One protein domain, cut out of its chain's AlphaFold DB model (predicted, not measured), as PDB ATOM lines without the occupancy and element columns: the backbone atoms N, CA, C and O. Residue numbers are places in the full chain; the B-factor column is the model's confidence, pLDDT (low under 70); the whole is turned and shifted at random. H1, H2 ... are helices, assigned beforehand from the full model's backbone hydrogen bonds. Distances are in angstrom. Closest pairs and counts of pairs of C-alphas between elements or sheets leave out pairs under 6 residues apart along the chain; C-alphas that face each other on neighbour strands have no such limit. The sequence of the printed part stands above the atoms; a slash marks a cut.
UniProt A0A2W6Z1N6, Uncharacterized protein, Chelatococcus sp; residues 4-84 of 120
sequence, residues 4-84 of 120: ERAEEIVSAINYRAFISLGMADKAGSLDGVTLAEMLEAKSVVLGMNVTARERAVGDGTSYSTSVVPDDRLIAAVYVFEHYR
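AT A GLANCE: This is residues 4 to 84 of the 120 residues of an uncharacterized protein of Chelatococcus sp (UniProt A0A2W6Z1N6). One long helix, H2, gives the domain its length, and two shorter helices gather at its first part: H1 crosses H2 at residues 38 to 45, and H3 packs on residues 35 to 39 and on the last residues of H1. The rest of H2 reaches away from the two shorter helices, and the link of residues 60 to 70 folds back from its far end to H3, while residues 17 to 34 loop from the end of H1 to the start of H2. The printed part has 81 residues, with three named helices in the order H1, H2, H3 and no named strand, and its class is all helix. It is only just loose, close to compact, with a radius of gyration of the C-alphas of 14.2 A, and it is elongated, spanning 49 by 27 by 20 A.

IN THESE COORDINATES: H2, the longest helix, holds residues 35 to 59 and measures 36.5 A from first to last C-alpha; it begins at C-alpha 35, (329.614, 307.790, 309.736), and ends at C-alpha 59, (353.096, 282.667, 321.897). H1 holds residues 4 to 16 and measures 18.7 A. H3 holds residues 71 to 82, measures 16.2 A and ends at C-alpha 82, (330.508, 316.690, 305.433).

HOW THE PARTS SIT: H2 touches H1 with residues 38 to 45 alone, and H1 touches H2 with residues 5 to 10 alone; the closest C-alphas are those of Ala 6 and Ala 41, 4.2 A apart. These two run opposite ways at a steep tilt of 69 degrees, only just short of about perpendicular. H2 touches H3 with residues 35 to 39 alone, and the closest C-alphas are those of Leu 35 and Tyr 78, 6.5 A apart. H2 and H3 run opposite ways at a steep tilt of 40 degrees and form a helical hairpin. H1 touches H3 with residues 13 to 16 alone, and H3 touches H1 with residues 73 to 77 alone; the closest C-alphas are those of Ile 13 and Val 77, 6.5 A apart, and the two lines are about perpendicular, at 84 degrees. The helix packing is mostly crossed, with 0 of the 3 touching pairs at a shallow tilt. In H1, H2 and H3 every O i to N i+4 pair is within hydrogen-bond range.

THE WHOLE: The two C-alphas farthest apart are those of Gly 60 and Arg 84, at 49.9 A. The printed part runs from residue 4 to residue 84 of a full chain of 120 residues and has no cut. Both links are long, with 18 residues from H1 to H2 and 11 from H2 to H3. The mean pLDDT of the printed part is 92.0, and no printed residue is under 70.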
ATOM      1  N   GLU A   4     342.415 296.209 306.047       95.44
ATOM      2  CA  GLU A   4     343.264 297.251 305.461       95.44
ATOM      3  C   GLU A   4     342.476 298.553 305.288       95.44
ATOM      4  O   GLU A   4     342.939 299.632 305.649       95.44
ATOM      5  N   ARG A   5     341.223 298.450 304.820       96.25
ATOM      6  CA  ARG A   5     340.352 299.617 304.668       96.25
ATOM      7  C   ARG A   5     339.979 300.229 306.018       96.25
ATOM      8  O   ARG A   5     339.860 301.449 306.125       96.25
ATOM      9  N   ALA A   6     339.793 299.402 307.043       96.81
ATOM     10  CA  ALA A   6     339.521 299.881 308.391       96.81
ATOM     11  C   ALA A   6     340.716 300.665 308.961       96.81
ATOM     12  O   ALA A   6     340.525 301.740 309.530       96.81
ATOM     13  N   GLU A   7     341.941 300.172 308.760       95.62
ATOM     14  CA  GLU A   7     343.172 300.859 309.167       95.62
ATOM     15  C   GLU A   7     343.380 302.179 308.420       95.62
ATOM     16  O   GLU A   7     343.761 303.172 309.044       95.62
ATOM     17  N   GLU A   8     343.081 302.227 307.119       95.56
ATOM     18  CA  GLU A   8     343.112 303.464 306.327       95.56
ATOM     19  C   GLU A   8     342.164 304.521 306.899       95.56
ATOM     20  O   GLU A   8     342.586 305.648 307.160       95.56
ATOM     21  N   ILE A   9     340.899 304.158 307.140       96.50
ATOM     22  CA  ILE A   9     339.885 305.076 307.678       96.50
ATOM     23  C   ILE A   9     340.284 305.555 309.079       96.50
ATOM     24  O   ILE A   9     340.252 306.753 309.358       96.50
ATOM     25  N   VAL A  10     340.704 304.645 309.962       96.44
ATOM     26  CA  VAL A  10     341.121 304.984 311.332       96.44
ATOM     27  C   VAL A  10     342.351 305.891 311.337       96.44
ATOM     28  O   VAL A  10     342.385 306.879 312.075       96.44
ATOM     29  N   SER A  11     343.342 305.602 310.494       94.81
ATOM     30  CA  SER A  11     344.533 306.444 310.353       94.81
ATOM     31  C   SER A  11     344.156 307.828 309.845       94.81
ATOM     32  O   SER A  11     344.583 308.831 310.415       94.81
ATOM     33  N   ALA A  12     343.288 307.888 308.836       94.31
ATOM     34  CA  ALA A  12     342.813 309.130 308.261       94.31
ATOM     35  C   ALA A  12     342.086 310.006 309.301       94.31
ATOM     36  O   ALA A  12     342.362 311.205 309.412       94.31
ATOM     37  N   ILE A  13     341.219 309.412 310.126       94.94
ATOM     38  CA  ILE A  13     340.546 310.101 311.240       94.94
ATOM     39  C   ILE A  13     341.568 310.623 312.259       94.94
ATOM     40  O   ILE A  13     341.513 311.791 312.641       94.94
ATOM     41  N   ASN A  14     342.526 309.793 312.679       94.19
ATOM     42  CA  ASN A  14     343.537 310.189 313.665       94.19
ATOM     43  C   ASN A  14     344.416 311.344 313.166       94.19
ATOM     44  O   ASN A  14     344.699 312.272 313.921       94.19
ATOM     45  N   TYR A  15     344.825 311.330 311.897       92.31
ATOM     46  CA  TYR A  15     345.664 312.391 311.337       92.31
ATOM     47  C   TYR A  15     344.975 313.758 311.300       92.31
ATOM     48  O   TYR A  15     345.649 314.781 311.434       92.31
ATOM     49  N   ARG A  16     343.641 313.799 311.215       89.25
ATOM     50  CA  ARG A  16     342.888 315.061 311.289       89.25
ATOM     51  C   ARG A  16     343.031 315.762 312.638       89.25
ATOM     52  O   ARG A  16     343.029 316.989 312.675       89.25
ATOM     53  N   ALA A  17     343.278 315.020 313.720       85.81
ATOM     54  CA  ALA A  17     343.596 315.608 315.023       85.81
ATOM     55  C   ALA A  17     344.932 316.384 315.030       85.81
ATOM     56  O   ALA A  17     345.157 317.206 315.915       85.81
ATOM     57  N   PHE A  18     345.802 316.153 314.040       85.62
ATOM     58  CA  PHE A  18     347.125 316.773 313.925       85.62
ATOM     59  C   PHE A  18     347.226 317.805 312.792       85.62
ATOM     60  O   PHE A  18     348.316 318.319 312.533       85.62
ATOM     61  N   ILE A  19     346.116 318.158 312.128       83.56
ATOM     62  CA  ILE A  19     346.113 319.184 311.068       83.56
ATOM     63  C   ILE A  19     346.646 320.522 311.596       83.56
ATOM     64  O   ILE A  19     347.451 321.167 310.927       83.56
ATOM     65  N   SER A  20     346.285 320.901 312.825       76.06
ATOM     66  CA  SER A  20     346.781 322.124 313.477       76.06
ATOM     67  C   SER A  20     348.296 322.131 313.715       76.06
ATOM     68  O   SER A  20     348.879 323.195 313.896       76.06
ATOM     69  N   LEU A  21     348.945 320.963 313.680       81.38
ATOM     70  CA  LEU A  21     350.397 320.807 313.798       81.38
ATOM     71  C   LEU A  21     351.101 320.754 312.432       81.38
ATOM     72  O   LEU A  21     352.280 320.412 312.363       81.38
ATOM     73  N   GLY A  22     350.392 321.057 311.340       80.69
ATOM     74  CA  GLY A  22     350.949 321.071 309.988       80.69
ATOM     75  C   GLY A  22     351.080 319.691 309.337       80.69
ATOM     76  O   GLY A  22     351.816 319.559 308.368       80.69
ATOM     77  N   MET A  23     350.380 318.666 309.839       82.62
ATOM     78  CA  MET A  23     350.410 317.296 309.288       82.62
ATOM     79  C   MET A  23     349.241 316.995 308.334       82.62
ATOM     80  O   MET A  23     348.773 315.859 308.250       82.62
ATOM     81  N   ALA A  24     348.722 318.018 307.652       78.31
ATOM     82  CA  ALA A  24     347.523 317.893 306.821       78.31
ATOM     83  C   ALA A  24     347.708 316.948 305.620       78.31
ATOM     84  O   ALA A  24     346.783 316.233 305.243       78.31
ATOM     85  N   ASP A  25     348.915 316.887 305.063       80.44
ATOM     86  CA  ASP A  25     349.302 316.019 303.946       80.44
ATOM     87  C   ASP A  25     349.191 314.520 304.266       80.44
ATOM     88  O   ASP A  25     348.999 313.700 303.368       80.44
ATOM     89  N   LYS A  26     349.262 314.152 305.549       81.75
ATOM     90  CA  LYS A  26     349.182 312.758 306.008       81.75
ATOM     91  C   LYS A  26     347.759 312.270 306.249       81.75
ATOM     92  O   LYS A  26     347.564 311.079 306.474       81.75
ATOM     93  N   ALA A  27     346.768 313.161 306.213       79.12
ATOM     94  CA  ALA A  27     345.414 312.837 306.638       79.12
ATOM     95  C   ALA A  27     344.685 311.835 305.739       79.12
ATOM     96  O   ALA A  27     343.754 311.192 306.209       79.12
ATOM     97  N   GLY A  28     345.090 311.657 304.481       86.69
ATOM     98  CA  GLY A  28     344.346 310.816 303.538       86.69
ATOM     99  C   GLY A  28     342.898 311.297 303.316       86.69
ATOM    100  O   GLY A  28     342.392 312.196 303.994       86.69
ATOM    101  N   SER A  29     342.204 310.704 302.346       87.88
ATOM    102  CA  SER A  29     340.820 311.085 302.027       87.88
ATOM    103  C   SER A  29     339.799 310.230 302.790       87.88
ATOM    104  O   SER A  29     339.968 309.017 302.934       87.88
ATOM    105  N   LEU A  30     338.731 310.884 303.257       91.88
ATOM    106  CA  LEU A  30     337.508 310.263 303.780       91.88
ATOM    107  C   LEU A  30     336.306 310.523 302.852       91.88
ATOM    108  O   LEU A  30     335.159 310.356 303.264       91.88
ATOM    109  N   ASP A  31     336.550 310.905 301.596       89.62
ATOM    110  CA  ASP A  31     335.489 311.174 300.627       89.62
ATOM    111  C   ASP A  31     334.607 309.938 300.428       89.62
ATOM    112  O   ASP A  31     335.085 308.832 300.164       89.62
ATOM    113  N   GLY A  32     333.294 310.132 300.561       90.19
ATOM    114  CA  GLY A  32     332.308 309.062 300.428       90.19
ATOM    115  C   GLY A  32     332.259 308.075 301.597       90.19
ATOM    116  O   GLY A  32     331.461 307.146 301.536       90.19
ATOM    117  N   VAL A  33     333.054 308.268 302.657       94.94
ATOM    118  CA  VAL A  33     333.001 307.430 303.861       94.94
ATOM    119  C   VAL A  33     331.883 307.918 304.776       94.94
ATOM    120  O   VAL A  33     331.888 309.044 305.264       94.94
ATOM    121  N   THR A  34     330.913 307.053 305.040       95.44
ATOM    122  CA  THR A  34     329.788 307.355 305.928       95.44
ATOM    123  C   THR A  34     330.183 307.262 307.403       95.44
ATOM    124  O   THR A  34     331.116 306.552 307.781       95.44
ATOM    125  N   LEU A  35     329.412 307.909 308.286       95.25
ATOM    126  CA  LEU A  35     329.614 307.790 309.736       95.25
ATOM    127  C   LEU A  35     329.538 306.329 310.218       95.25
ATOM    128  O   LEU A  35     330.289 305.930 311.105       95.25
ATOM    129  N   ALA A  36     328.652 305.523 309.621       96.88
ATOM    130  CA  ALA A  36     328.533 304.103 309.939       96.88
ATOM    131  C   ALA A  36     329.822 303.339 309.601       96.88
ATOM    132  O   ALA A  36     330.298 302.562 310.424       96.88
ATOM    133  N   GLU A  37     330.425 303.613 308.441       97.62
ATOM    134  CA  GLU A  37     331.704 303.019 308.043       97.62
ATOM    135  C   GLU A  37     332.854 303.462 308.954       97.62
ATOM    136  O   GLU A  37     333.701 302.643 309.298       97.62
ATOM    137  N   MET A  38     332.873 304.715 309.421       97.62
ATOM    138  CA  MET A  38     333.881 305.169 310.392       97.62
ATOM    139  C   MET A  38     333.783 304.415 311.732       97.62
ATOM    140  O   MET A  38     334.804 304.033 312.310       97.62
ATOM    141  N   LEU A  39     332.563 304.164 312.220       98.00
ATOM    142  CA  LEU A  39     332.324 303.389 313.447       98.00
ATOM    143  C   LEU A  39     332.614 301.888 313.257       98.00
ATOM    144  O   LEU A  39     333.155 301.238 314.160       98.00
ATOM    145  N   GLU A  40     332.293 301.334 312.083       97.88
ATOM    146  CA  GLU A  40     332.653 299.960 311.712       97.88
ATOM    147  C   GLU A  40     334.179 299.802 311.674       97.88
ATOM    148  O   GLU A  40     334.706 298.881 312.299       97.88
ATOM    149  N   ALA A  41     334.898 300.735 311.042       97.88
ATOM    150  CA  ALA A  41     336.358 300.737 310.966       97.88
ATOM    151  C   ALA A  41     337.001 300.714 312.361       97.88
ATOM    152  O   ALA A  41     337.862 299.877 312.640       97.88
ATOM    153  N   LYS A  42     336.518 301.565 313.278       97.75
ATOM    154  CA  LYS A  42     336.917 301.541 314.694       97.75
ATOM    155  C   LYS A  42     336.729 300.157 315.319       97.75
ATOM    156  O   LYS A  42     337.636 299.654 315.983       97.75
ATOM    157  N   SER A  43     335.565 299.545 315.119       97.94
ATOM    158  CA  SER A  43     335.237 298.238 315.700       97.94
ATOM    159  C   SER A  43     336.140 297.127 315.156       97.94
ATOM    160  O   SER A  43     336.614 296.287 315.923       97.94
ATOM    161  N   VAL A  44     336.440 297.158 313.854       98.00
ATOM    162  CA  VAL A  44     337.362 296.219 313.203       98.00
ATOM    163  C   VAL A  44     338.774 296.352 313.780       98.00
ATOM    164  O   VAL A  44     339.335 295.351 314.225       98.00
ATOM    165  N   VAL A  45     339.323 297.569 313.865       97.75
ATOM    166  CA  VAL A  45     340.682 297.794 314.398       97.75
ATOM    167  C   VAL A  45     340.782 297.427 315.885       97.75
ATOM    168  O   VAL A  45     341.780 296.849 316.315       97.75
ATOM    169  N   LEU A  46     339.733 297.668 316.682       97.50
ATOM    170  CA  LEU A  46     339.675 297.174 318.064       97.50
ATOM    171  C   LEU A  46     339.744 295.643 318.125       97.50
ATOM    172  O   LEU A  46     340.508 295.099 318.921       97.50
ATOM    173  N   GLY A  47     338.994 294.949 317.264       96.75
ATOM    174  CA  GLY A  47     339.044 293.489 317.157       96.75
ATOM    175  C   GLY A  47     340.425 292.966 316.743       96.75
ATOM    176  O   GLY A  47     340.906 291.974 317.299       96.75
ATOM    177  N   MET A  48     341.106 293.664 315.829       96.19
ATOM    178  CA  MET A  48     342.480 293.346 315.422       96.19
ATOM    179  C   MET A  48     343.460 293.483 316.589       96.19
ATOM    180  O   MET A  48     344.244 292.568 316.836       96.19
ATOM    181  N   ASN A  49     343.365 294.570 317.358       96.81
ATOM    182  CA  ASN A  49     344.192 294.792 318.545       96.81
ATOM    183  C   ASN A  49     343.997 293.692 319.601       96.81
ATOM    184  O   ASN A  49     344.973 293.201 320.171       96.81
ATOM    185  N   VAL A  50     342.748 293.279 319.849       96.62
ATOM    186  CA  VAL A  50     342.437 292.170 320.769       96.62
ATOM    187  C   VAL A  50     343.056 290.867 320.266       96.62
ATOM    188  O   VAL A  50     343.774 290.204 321.010       96.62
ATOM    189  N   THR A  51     342.869 290.547 318.983       94.50
ATOM    190  CA  THR A  51     343.410 289.321 318.371       94.50
ATOM    191  C   THR A  51     344.941 289.286 318.422       94.50
ATOM    192  O   THR A  51     345.533 288.252 318.734       94.50
ATOM    193  N   ALA A  52     345.603 290.412 318.135       93.94
ATOM    194  CA  ALA A  52     347.058 290.533 318.194       93.94
ATOM    195  C   ALA A  52     347.583 290.314 319.619       93.94
ATOM    196  O   ALA A  52     348.549 289.577 319.818       93.94
ATOM    197  N   ARG A  53     346.900 290.894 320.614       95.38
ATOM    198  CA  ARG A  53     347.214 290.693 322.029       95.38
ATOM    199  C   ARG A  53     347.069 289.232 322.442       95.38
ATOM    200  O   ARG A  53     347.957 288.707 323.105       95.38
ATOM    201  N   GLU A  54     345.963 288.585 322.088       95.38
ATOM    202  CA  GLU A  54     345.700 287.191 322.460       95.38
ATOM    203  C   GLU A  54     346.750 286.237 321.882       95.38
ATOM    204  O   GLU A  54     347.275 285.396 322.611       95.38
ATOM    205  N   ARG A  55     347.127 286.420 320.609       93.25
ATOM    206  CA  ARG A  55     348.209 285.646 319.976       93.25
ATOM    207  C   ARG A  55     349.543 285.854 320.679       93.25
ATOM    208  O   ARG A  55     350.198 284.886 321.042       93.25
ATOM    209  N   ALA A  56     349.916 287.105 320.937       94.06
ATOM    210  CA  ALA A  56     351.176 287.412 321.602       94.06
ATOM    211  C   ALA A  56     351.259 286.844 323.025       94.06
ATOM    212  O   ALA A  56     352.309 286.348 323.426       94.06
ATOM    213  N   VAL A  57     350.151 286.852 323.773       92.31
ATOM    214  CA  VAL A  57     350.078 286.205 325.091       92.31
ATOM    215  C   VAL A  57     350.237 284.686 324.974       92.31
ATOM    216  O   VAL A  57     350.954 284.101 325.783       92.31
ATOM    217  N   GLY A  58     349.604 284.053 323.980       93.00
ATOM    218  CA  GLY A  58     349.725 282.612 323.739       93.00
ATOM    219  C   GLY A  58     351.134 282.180 323.322       93.00
ATOM    220  O   GLY A  58     351.640 281.176 323.818       93.00
ATOM    221  N   ASP A  59     351.781 282.973 322.470       93.56
ATOM    222  CA  ASP A  59     353.096 282.667 321.897       93.56
ATOM    223  C   ASP A  59     354.266 283.188 322.756       93.56
ATOM    224  O   ASP A  59     355.428 282.894 322.473       93.56
ATOM    225  N   GLY A  60     353.988 283.985 323.795       94.00
ATOM    226  CA  GLY A  60     355.009 284.643 324.618       94.00
ATOM    227  C   GLY A  60     355.809 285.710 323.862       94.00
ATOM    228  O   GLY A  60     356.980 285.939 324.166       94.00
ATOM    229  N   THR A  61     355.200 286.342 322.858       94.62
ATOM    230  CA  THR A  61     355.835 287.335 321.980       94.62
ATOM    231  C   THR A  61     355.324 288.752 322.255       94.62
ATOM    232  O   THR A  61     354.445 288.976 323.088       94.62
ATOM    233  N   SER A  62     355.913 289.752 321.596       93.19
ATOM    234  CA  SER A  62     355.416 291.131 321.617       93.19
ATOM    235  C   SER A  62     354.371 291.361 320.518       93.19
ATOM    236  O   SER A  62     354.373 290.694 319.486       93.19
ATOM    237  N   TYR A  63     353.491 292.344 320.723       92.88
ATOM    238  CA  TYR A  63     352.521 292.803 319.724       92.88
ATOM    239  C   TYR A  63     352.513 294.329 319.639       92.88
ATOM    240  O   TYR A  63     352.886 295.013 320.596       92.88
ATOM    241  N   SER A  64     352.077 294.864 318.497       91.81
ATOM    242  CA  SER A  64     351.739 296.281 318.357       91.81
ATOM    243  C   SER A  64     350.235 296.488 318.532       91.81
ATOM    244  O   SER A  64     349.433 295.563 318.407       91.81
ATOM    245  N   THR A  65     349.845 297.713 318.866       93.25
ATOM    246  CA  THR A  65     348.444 298.118 318.986       93.25
ATOM    247  C   THR A  65     348.252 299.376 318.161       93.25
ATOM    248  O   THR A  65     348.986 300.350 318.340       93.25
ATOM    249  N   SER A  66     347.266 299.361 317.274       94.00
ATOM    250  CA  SER A  66     346.874 300.535 316.503       94.00
ATOM    251  C   SER A  66     346.060 301.483 317.379       94.00
ATOM    252  O   SER A  66     345.196 301.051 318.147       94.00
ATOM    253  N   VAL A  67     346.324 302.787 317.274       94.00
ATOM    254  CA  VAL A  67     345.563 303.815 317.999       94.00
ATOM    255  C   VAL A  67     344.169 303.926 317.393       94.00
ATOM    256  O   VAL A  67     344.021 304.115 316.188       94.00
ATOM    257  N   VAL A  68     343.142 303.841 318.235       95.94
ATOM    258  CA  VAL A  68     341.740 303.909 317.813       95.94
ATOM    259  C   VAL A  68     341.133 305.239 318.268       95.94
ATOM    260  O   VAL A  68     341.232 305.554 319.457       95.94
ATOM    261  N   PRO A  69     340.496 306.017 317.373       95.56
ATOM    262  CA  PRO A  69     339.883 307.287 317.731       95.56
ATOM    263  C   PRO A  69     338.676 307.098 318.661       95.56
ATOM    264  O   PRO A  69     337.916 306.127 318.572       95.56
ATOM    265  N   ASP A  70     338.476 308.068 319.550       95.75
ATOM    266  CA  ASP A  70     337.250 308.169 320.342       95.75
ATOM    267  C   ASP A  70     336.051 308.543 319.452       95.75
ATOM    268  O   ASP A  70     336.217 309.217 318.433       95.75
ATOM    269  N   ASP A  71     334.834 308.163 319.853       95.44
ATOM    270  CA  ASP A  71     333.616 308.467 319.081       95.44
ATOM    271  C   ASP A  71     333.424 309.974 318.880       95.44
ATOM    272  O   ASP A  71     332.913 310.406 317.848       95.44
ATOM    273  N   ARG A  72     333.888 310.798 319.830       92.56
ATOM    274  CA  ARG A  72     333.845 312.260 319.705       92.56
ATOM    275  C   ARG A  72     334.749 312.772 318.592       92.56
ATOM    276  O   ARG A  72     334.358 313.699 317.890       92.56
ATOM    277  N   LEU A  73     335.930 312.177 318.417       93.00
ATOM    278  CA  LEU A  73     336.833 312.544 317.327       93.00
ATOM    279  C   LEU A  73     336.254 312.099 315.982       93.00
ATOM    280  O   LEU A  73     336.268 312.881 315.038       93.00
ATOM    281  N   ILE A  74     335.689 310.889 315.913       95.81
ATOM    282  CA  ILE A  74     335.002 310.395 314.711       95.81
ATOM    283  C   ILE A  74     333.872 311.350 314.314       95.81
ATOM    284  O   ILE A  74     333.800 311.778 313.165       95.81
ATOM    285  N   ALA A  75     333.024 311.735 315.271       91.75
ATOM    286  CA  ALA A  75     331.929 312.664 315.025       91.75
ATOM    287  C   ALA A  75     332.432 314.046 314.579       91.75
ATOM    288  O   ALA A  75     331.898 314.604 313.625       91.75
ATOM    289  N   ALA A  76     333.469 314.585 315.229       89.00
ATOM    290  CA  ALA A  76     334.055 315.870 314.856       89.00
ATOM    291  C   ALA A  76     334.626 315.848 313.431       89.00
ATOM    292  O   ALA A  76     334.370 316.767 312.658       89.00
ATOM    293  N   VAL A  77     335.345 314.782 313.070       90.94
ATOM    294  CA  VAL A  77     335.884 314.583 311.720       90.94
ATOM    295  C   VAL A  77     334.766 314.456 310.692       90.94
ATOM    296  O   VAL A  77     334.803 315.138 309.677       90.94
ATOM    297  N   TYR A  78     333.743 313.646 310.964       92.00
ATOM    298  CA  TYR A  78     332.604 313.507 310.060       92.00
ATOM    299  C   TYR A  78     331.894 314.849 309.839       92.00
ATOM    300  O   TYR A  78     331.582 315.224 308.712       92.00
ATOM    301  N   VAL A  79     331.666 315.609 310.911       89.00
ATOM    302  CA  VAL A  79     331.067 316.940 310.806       89.00
ATOM    303  C   VAL A  79     331.946 317.869 309.969       89.00
ATOM    304  O   VAL A  79     331.430 318.545 309.085       89.00
ATOM    305  N   PHE A  80     333.256 317.872 310.207       84.06
ATOM    306  CA  PHE A  80     334.205 318.712 309.481       84.06
ATOM    307  C   PHE A  80     334.257 318.407 307.974       84.06
ATOM    308  O   PHE A  80     334.317 319.331 307.171       84.06
ATOM    309  N   GLU A  81     334.204 317.131 307.587       85.12
ATOM    310  CA  GLU A  81     334.275 316.711 306.179       85.12
ATOM    311  C   GLU A  81     332.953 316.928 305.427       85.12
ATOM    312  O   GLU A  81     332.945 317.260 304.241       85.12
ATOM    313  N   HIS A  82     331.813 316.745 306.101       85.12
ATOM    314  CA  HIS A  82     330.508 316.690 305.433       85.12
ATOM    315  C   HIS A  82     329.636 317.936 305.620       85.12
ATOM    316  O   HIS A  82     328.633 318.079 304.918       85.12
ATOM    317  N   TYR A  83     329.985 318.841 306.537       83.19
ATOM    318  CA  TYR A  83     329.198 320.040 306.821       83.19
ATOM    319  C   TYR A  83     330.039 321.298 306.653       83.19
ATOM    320  O   TYR A  83     331.156 321.406 307.156       83.19
ATOM    321  N   ARG A  84     329.464 322.299 305.982       82.50
ATOM    322  CA  ARG A  84     330.049 323.638 305.957       82.50
ATOM    323  C   ARG A  84     329.796 324.328 307.298       82.50
ATOM    324  O   ARG A  84     328.671 324.244 307.796       82.50
TER     325      ARG A  84